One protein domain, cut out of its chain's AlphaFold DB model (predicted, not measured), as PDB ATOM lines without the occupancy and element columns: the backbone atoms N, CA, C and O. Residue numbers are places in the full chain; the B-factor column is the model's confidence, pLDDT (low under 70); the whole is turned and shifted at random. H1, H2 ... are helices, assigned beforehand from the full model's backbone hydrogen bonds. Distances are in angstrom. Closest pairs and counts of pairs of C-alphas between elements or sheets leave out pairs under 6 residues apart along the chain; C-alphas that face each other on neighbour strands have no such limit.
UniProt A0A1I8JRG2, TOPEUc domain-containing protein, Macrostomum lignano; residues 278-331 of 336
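Overview. This is residues 278 to 331 of the 336 residues of the protein "TOPEUc domain-containing protein" of Macrostomum lignano (UniProt A0A1I8JRG2). A wide, flat U: H1 and H2 form a helical hairpin on one side, and beyond an extended link H3 stands free as the other arm, with the space between empty. You will find 54 residues with three named helices, H1, H2, H3 in chain order, and no named strand; the class is all helix. The whole is loose, with a radius of gyration of the C-alphas of 14.5 A and spans of 35 by 32 by 10 A.

Arrangement. Start at H1, residues 278 to 283, which touches H2, residues 292 to 308, with residues 296 to 303 of H2 alone; the closest C-alphas, of Gln 279 and Ala 300, are 5.2 A apart. This hairpin runs opposite ways at a tilt of 37 degrees, only just steep. H3, residues 318 to 331, is apart from both. Every O i to N i+4 pair is within hydrogen-bond range in H1, H2 and H3.

Along the chain. Find C-alpha 278 at (185.263, 200.218, 212.587), where H1 begins, 8.8 A long. H2 measures 24.5 A. H3 runs 20.1 A to C-alpha 331 at (150.618, 199.565, 199.920).

Size, cuts and confidence. The farthest C-alphas, of Asp 287 and Gln 316, are 38.1 A apart. The printed part has no cut, and both links are short. Confidence is low at residues 309 to 314.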
ATOM      1  N   ASP A 278     185.820 199.741 211.317       90.00
ATOM      2  CA  ASP A 278     185.263 200.218 212.587       90.00
ATOM      3  C   ASP A 278     183.730 200.356 212.540       90.00
ATOM      4  O   ASP A 278     183.064 200.235 213.567       90.00
ATOM      5  N   GLN A 279     183.148 200.670 211.376       90.88
ATOM      6  CA  GLN A 279     181.694 200.778 211.212       90.88
ATOM      7  C   GLN A 279     181.038 199.410 211.053       90.88
ATOM      8  O   GLN A 279     179.966 199.192 211.611       90.88
ATOM      9  N   LEU A 280     181.670 198.479 210.340       89.31
ATOM     10  CA  LEU A 280     181.172 197.111 210.226       89.31
ATOM     11  C   LEU A 280     181.179 196.410 211.584       89.31
ATOM     12  O   LEU A 280     180.188 195.769 211.912       89.31
ATOM     13  N   GLU A 281     182.221 196.593 212.397       89.88
ATOM     14  CA  GLU A 281     182.280 196.041 213.757       89.88
ATOM     15  C   GLU A 281     181.168 196.598 214.665       89.88
ATOM     16  O   GLU A 281     180.619 195.877 215.491       89.88
ATOM     17  N   LYS A 282     180.787 197.870 214.489       90.25
ATOM     18  CA  LYS A 282     179.733 198.517 215.293       90.25
ATOM     19  C   LYS A 282     178.313 198.209 214.829       90.25
ATOM     20  O   LYS A 282     177.399 198.228 215.646       90.25
ATOM     21  N   LEU A 283     178.111 198.056 213.521       87.50
ATOM     22  CA  LEU A 283     176.781 197.981 212.907       87.50
ATOM     23  C   LEU A 283     176.357 196.554 212.550       87.50
ATOM     24  O   LEU A 283     175.177 196.349 212.271       87.50
ATOM     25  N   THR A 284     177.287 195.598 212.506       86.44
ATOM     26  CA  THR A 284     176.996 194.217 212.104       86.44
ATOM     27  C   THR A 284     176.770 193.349 213.331       86.44
ATOM     28  O   THR A 284     177.678 193.154 214.135       86.44
ATOM     29  N   ASN A 285     175.577 192.772 213.439       84.31
ATOM     30  CA  ASN A 285     175.294 191.744 214.431       84.31
ATOM     31  C   ASN A 285     175.627 190.359 213.844       84.31
ATOM     32  O   ASN A 285     175.184 190.063 212.731       84.31
ATOM     33  N   PRO A 286     176.375 189.498 214.557       80.75
ATOM     34  CA  PRO A 286     176.759 188.178 214.047       80.75
ATOM     35  C   PRO A 286     175.559 187.239 213.850       80.75
ATOM     36  O   PRO A 286     175.616 186.342 213.012       80.75
ATOM     37  N   ASP A 287     174.465 187.477 214.575       81.19
ATOM     38  CA  ASP A 287     173.245 186.667 214.522       81.19
ATOM     39  C   ASP A 287     172.260 187.126 213.425       81.19
ATOM     40  O   ASP A 287     171.255 186.459 213.161       81.19
ATOM     41  N   GLU A 288     172.522 188.258 212.759       79.75
ATOM     42  CA  GLU A 288     171.667 188.761 211.681       79.75
ATOM     43  C   GLU A 288     171.944 188.039 210.358       79.75
ATOM     44  O   GLU A 288     173.002 188.168 209.739       79.75
ATOM     45  N   ARG A 289     170.935 187.323 209.856       77.88
ATOM     46  CA  ARG A 289     170.940 186.777 208.493       77.88
ATOM     47  C   ARG A 289     170.469 187.845 207.493       77.88
ATOM     48  O   ARG A 289     169.738 188.757 207.862       77.88
ATOM     49  N   TRP A 290     170.879 187.735 206.224       78.62
ATOM     50  CA  TRP A 290     170.374 188.541 205.090       78.62
ATOM     51  C   TRP A 290     168.852 188.774 205.178       78.62
ATOM     52  O   TRP A 290     168.168 187.804 205.515       78.62
ATOM     53  N   PRO A 291     168.273 189.952 204.825       84.38
ATOM     54  CA  PRO A 291     168.836 191.202 204.245       84.38
ATOM     55  C   PRO A 291     169.509 192.282 205.146       84.38
ATOM     56  O   PRO A 291     170.274 193.077 204.593       84.38
ATOM     57  N   PRO A 292     169.267 192.387 206.472       85.88
ATOM     58  CA  PRO A 292     169.824 193.442 207.340       85.88
ATOM     59  C   PRO A 292     171.342 193.664 207.258       85.88
ATOM     60  O   PRO A 292     171.797 194.808 207.264       85.88
ATOM     61  N   SER A 293     172.121 192.599 207.059       83.06
ATOM     62  CA  SER A 293     173.576 192.680 206.861       83.06
ATOM     63  C   SER A 293     173.984 193.570 205.666       83.06
ATOM     64  O   SER A 293     174.961 194.325 205.741       83.06
ATOM     65  N   ILE A 294     173.192 193.587 204.584       88.81
ATOM     66  CA  ILE A 294     173.419 194.491 203.441       88.81
ATOM     67  C   ILE A 294     173.208 195.944 203.872       88.81
ATOM     68  O   ILE A 294     173.969 196.831 203.490       88.81
ATOM     69  N   LEU A 295     172.174 196.206 204.675       88.69
ATOM     70  CA  LEU A 295     171.867 197.549 205.155       88.69
ATOM     71  C   LEU A 295     172.975 198.068 206.076       88.69
ATOM     72  O   LEU A 295     173.374 199.224 205.935       88.69
ATOM     73  N   ALA A 296     173.498 197.226 206.971       87.00
ATOM     74  CA  ALA A 296     174.655 197.550 207.804       87.00
ATOM     75  C   ALA A 296     175.884 197.889 206.945       87.00
ATOM     76  O   ALA A 296     176.505 198.935 207.137       87.00
ATOM     77  N   THR A 297     176.156 197.081 205.917       87.94
ATOM     78  CA  THR A 297     177.245 197.326 204.959       87.94
ATOM     79  C   THR A 297     177.052 198.641 204.194       87.94
ATOM     80  O   THR A 297     177.977 199.444 204.081       87.94
ATOM     81  N   ASN A 298     175.837 198.925 203.718       91.00
ATOM     82  CA  ASN A 298     175.514 200.170 203.019       91.00
ATOM     83  C   ASN A 298     175.631 201.397 203.935       91.00
ATOM     84  O   ASN A 298     176.100 202.449 203.496       91.00
ATOM     85  N   ARG A 299     175.252 201.271 205.213       90.62
ATOM     86  CA  ARG A 299     175.452 202.317 206.229       90.62
ATOM     87  C   ARG A 299     176.939 202.554 206.493       90.62
ATOM     88  O   ARG A 299     177.364 203.705 206.483       90.62
ATOM     89  N   ALA A 300     177.737 201.499 206.629       89.62
ATOM     90  CA  ALA A 300     179.186 201.615 206.790       89.62
ATOM     91  C   ALA A 300     179.845 202.281 205.564       89.62
ATOM     92  O   ALA A 300     180.629 203.221 205.705       89.62
ATOM     93  N   ASN A 301     179.450 201.885 204.350       89.56
ATOM     94  CA  ASN A 301     179.902 202.511 203.103       89.56
ATOM     95  C   ASN A 301     179.505 203.990 203.008       89.56
ATOM     96  O   ASN A 301     180.280 204.805 202.505       89.56
ATOM     97  N   ARG A 302     178.321 204.364 203.510       88.50
ATOM     98  CA  ARG A 302     177.881 205.762 203.569       88.50
ATOM     99  C   ARG A 302     178.805 206.604 204.449       88.50
ATOM    100  O   ARG A 302     179.174 207.697 204.032       88.50
ATOM    101  N   GLU A 303     179.214 206.108 205.612       86.06
ATOM    102  CA  GLU A 303     180.150 206.825 206.493       86.06
ATOM    103  C   GLU A 303     181.522 207.024 205.830       86.06
ATOM    104  O   GLU A 303     182.084 208.122 205.854       86.06
ATOM    105  N   VAL A 304     182.029 206.002 205.134       85.50
ATOM    106  CA  VAL A 304     183.261 206.109 204.331       85.50
ATOM    107  C   VAL A 304     183.101 207.124 203.195       85.50
ATOM    108  O   VAL A 304     184.019 207.901 202.914       85.50
ATOM    109  N   ALA A 305     181.934 207.159 202.550       82.25
ATOM    110  CA  ALA A 305     181.634 208.120 201.496       82.25
ATOM    111  C   ALA A 305     181.576 209.556 202.036       82.25
ATOM    112  O   ALA A 305     182.157 210.442 201.415       82.25
ATOM    113  N   ILE A 306     180.967 209.787 203.203       80.31
ATOM    114  CA  ILE A 306     180.943 211.100 203.875       80.31
ATOM    115  C   ILE A 306     182.371 211.560 204.206       80.31
ATOM    116  O   ILE A 306     182.736 212.713 203.946       80.31
ATOM    117  N   LEU A 307     183.205 210.643 204.705       78.19
ATOM    118  CA  LEU A 307     184.617 210.892 204.993       78.19
ATOM    119  C   LEU A 307     185.410 211.286 203.732       78.19
ATOM    120  O   LEU A 307     186.282 212.149 203.808       78.19
ATOM    121  N   CYS A 308     185.115 210.687 202.575       73.75
ATOM    122  CA  CYS A 308     185.839 210.942 201.322       73.75
ATOM    123  C   CYS A 308     185.276 212.109 200.492       73.75
ATOM    124  O   CYS A 308     186.034 212.794 199.805       73.75
ATOM    125  N   LYS A 309     183.951 212.302 200.488       68.31
ATOM    126  CA  LYS A 309     183.207 213.242 199.632       68.31
ATOM    127  C   LYS A 309     181.917 213.706 200.333       68.31
ATOM    128  O   LYS A 309     180.854 213.130 200.109       68.31
ATOM    129  N   PRO A 310     181.967 214.773 201.142       57.94
ATOM    130  CA  PRO A 310     180.811 215.206 201.931       57.94
ATOM    131  C   PRO A 310     179.686 215.866 201.109       57.94
ATOM    132  O   PRO A 310     178.594 216.059 201.630       57.94
ATOM    133  N   SER A 311     179.914 216.208 199.836       56.38
ATOM    134  CA  SER A 311     178.957 216.928 198.987       56.38
ATOM    135  C   SER A 311     178.644 216.161 197.698       56.38
ATOM    136  O   SER A 311     179.136 216.475 196.615       56.38
ATOM    137  N   ALA A 312     177.792 215.141 197.801       60.88
ATOM    138  CA  ALA A 312     177.118 214.582 196.633       60.88
ATOM    139  C   ALA A 312     175.843 215.392 196.355       60.88
ATOM    140  O   ALA A 312     175.027 215.604 197.252       60.88
ATOM    141  N   ARG A 313     175.659 215.853 195.113       65.94
ATOM    142  CA  ARG A 313     174.369 216.406 194.685       65.94
ATOM    143  C   ARG A 313     173.378 215.248 194.578       65.94
ATOM    144  O   ARG A 313     173.724 214.213 194.014       65.94
ATOM    145  N   ALA A 314     172.170 215.425 195.110       69.50
ATOM    146  CA  ALA A 314     171.102 214.454 194.904       69.50
ATOM    147  C   ALA A 314     170.855 214.255 193.398       69.50
ATOM    148  O   ALA A 314     170.989 215.201 192.611       69.50
ATOM    149  N   ALA A 315     170.529 213.023 193.000       75.81
ATOM    150  CA  ALA A 315     170.136 212.736 191.624       75.81
ATOM    151  C   ALA A 315     168.907 213.581 191.246       75.81
ATOM    152  O   ALA A 315     168.066 213.862 192.098       75.81
ATOM    153  N   GLN A 316     168.805 213.982 189.975       76.06
ATOM    154  CA  GLN A 316     167.737 214.880 189.515       76.06
ATOM    155  C   GLN A 316     166.324 214.316 189.745       76.06
ATOM    156  O   GLN A 316     165.419 215.095 190.011       76.06
ATOM    157  N   ASP A 317     166.153 212.990 189.734       80.56
ATOM    158  CA  ASP A 317     164.865 212.316 189.969       80.56
ATOM    159  C   ASP A 317     164.804 211.566 191.316       80.56
ATOM    160  O   ASP A 317     163.987 210.660 191.503       80.56
ATOM    161  N   PHE A 318     165.676 211.913 192.273       83.12
ATOM    162  CA  PHE A 318     165.717 211.242 193.580       83.12
ATOM    163  C   PHE A 318     164.385 211.352 194.331       83.12
ATOM    164  O   PHE A 318     163.905 210.365 194.877       83.12
ATOM    165  N   GLU A 319     163.773 212.534 194.321       83.75
ATOM    166  CA  GLU A 319     162.522 212.812 195.028       83.75
ATOM    167  C   GLU A 319     161.364 211.962 194.491       83.75
ATOM    168  O   GLU A 319     160.750 211.225 195.254       83.75
ATOM    169  N   LYS A 320     161.187 211.919 193.165       86.56
ATOM    170  CA  LYS A 320     160.189 211.053 192.511       86.56
ATOM    171  C   LYS A 320     160.409 209.571 192.809       86.56
ATOM    172  O   LYS A 320     159.466 208.810 192.981       86.56
ATOM    173  N   SER A 321     161.670 209.144 192.867       86.06
ATOM    174  CA  SER A 321     162.001 207.750 193.183       86.06
ATOM    175  C   SER A 321     161.643 207.413 194.635       86.06
ATOM    176  O   SER A 321     161.148 206.324 194.911       86.06
ATOM    177  N   MET A 322     161.858 208.354 195.558       88.19
ATOM    178  CA  MET A 322     161.472 208.218 196.964       88.19
ATOM    179  C   MET A 322     159.954 208.232 197.154       88.19
ATOM    180  O   MET A 322     159.457 207.462 197.975       88.19
ATOM    181  N   GLU A 323     159.226 209.051 196.393       88.94
ATOM    182  CA  GLU A 323     157.758 209.058 196.373       88.94
ATOM    183  C   GLU A 323     157.219 207.685 195.956       88.94
ATOM    184  O   GLU A 323     156.509 207.058 196.740       88.94
ATOM    185  N   ASN A 324     157.672 207.146 194.819       89.94
ATOM    186  CA  ASN A 324     157.262 205.821 194.338       89.94
ATOM    187  C   ASN A 324     157.537 204.708 195.369       89.94
ATOM    188  O   ASN A 324     156.674 203.876 195.645       89.94
ATOM    189  N   LEU A 325     158.726 204.711 195.986       89.31
ATOM    190  CA  LEU A 325     159.077 203.741 197.032       89.31
ATOM    191  C   LEU A 325     158.202 203.895 198.283       89.31
ATOM    192  O   LEU A 325     157.884 202.906 198.949       89.31
ATOM    193  N   SER A 326     157.827 205.126 198.631       87.88
ATOM    194  CA  SER A 326     156.964 205.396 199.781       87.88
ATOM    195  C   SER A 326     155.528 204.926 199.546       87.88
ATOM    196  O   SER A 326     154.911 204.385 200.466       87.88
ATOM    197  N   GLU A 327     155.025 205.059 198.318       89.31
ATOM    198  CA  GLU A 327     153.713 204.561 197.910       89.31
ATOM    199  C   GLU A 327     153.667 203.032 197.953       89.31
ATOM    200  O   GLU A 327     152.756 202.462 198.558       89.31
ATOM    201  N   GLU A 328     154.687 202.360 197.414       87.94
ATOM    202  CA  GLU A 328     154.797 200.897 197.436       87.94
ATOM    203  C   GLU A 328     154.917 200.359 198.874       87.94
ATOM    204  O   GLU A 328     154.204 199.434 199.271       87.94
ATOM    205  N   ALA A 329     155.736 201.000 199.714       86.38
ATOM    206  CA  ALA A 329     155.833 200.657 201.133       86.38
ATOM    207  C   ALA A 329     154.516 200.900 201.891       86.38
ATOM    208  O   ALA A 329     154.188 200.162 202.826       86.38
ATOM    209  N   GLY A 330     153.762 201.932 201.508       82.06
ATOM    210  CA  GLY A 330     152.430 202.216 202.032       82.06
ATOM    211  C   GLY A 330     151.406 201.154 201.636       82.06
ATOM    212  O   GLY A 330     150.591 200.767 202.473       82.06
ATOM    213  N   ALA A 331     151.477 200.642 200.407       82.31
ATOM    214  CA  ALA A 331     150.618 199.565 199.920       82.31
ATOM    215  C   ALA A 331     150.861 198.244 200.666       82.31
ATOM    216  O   ALA A 331     149.904 197.587 201.058       82.31
TER     217      ALA A 331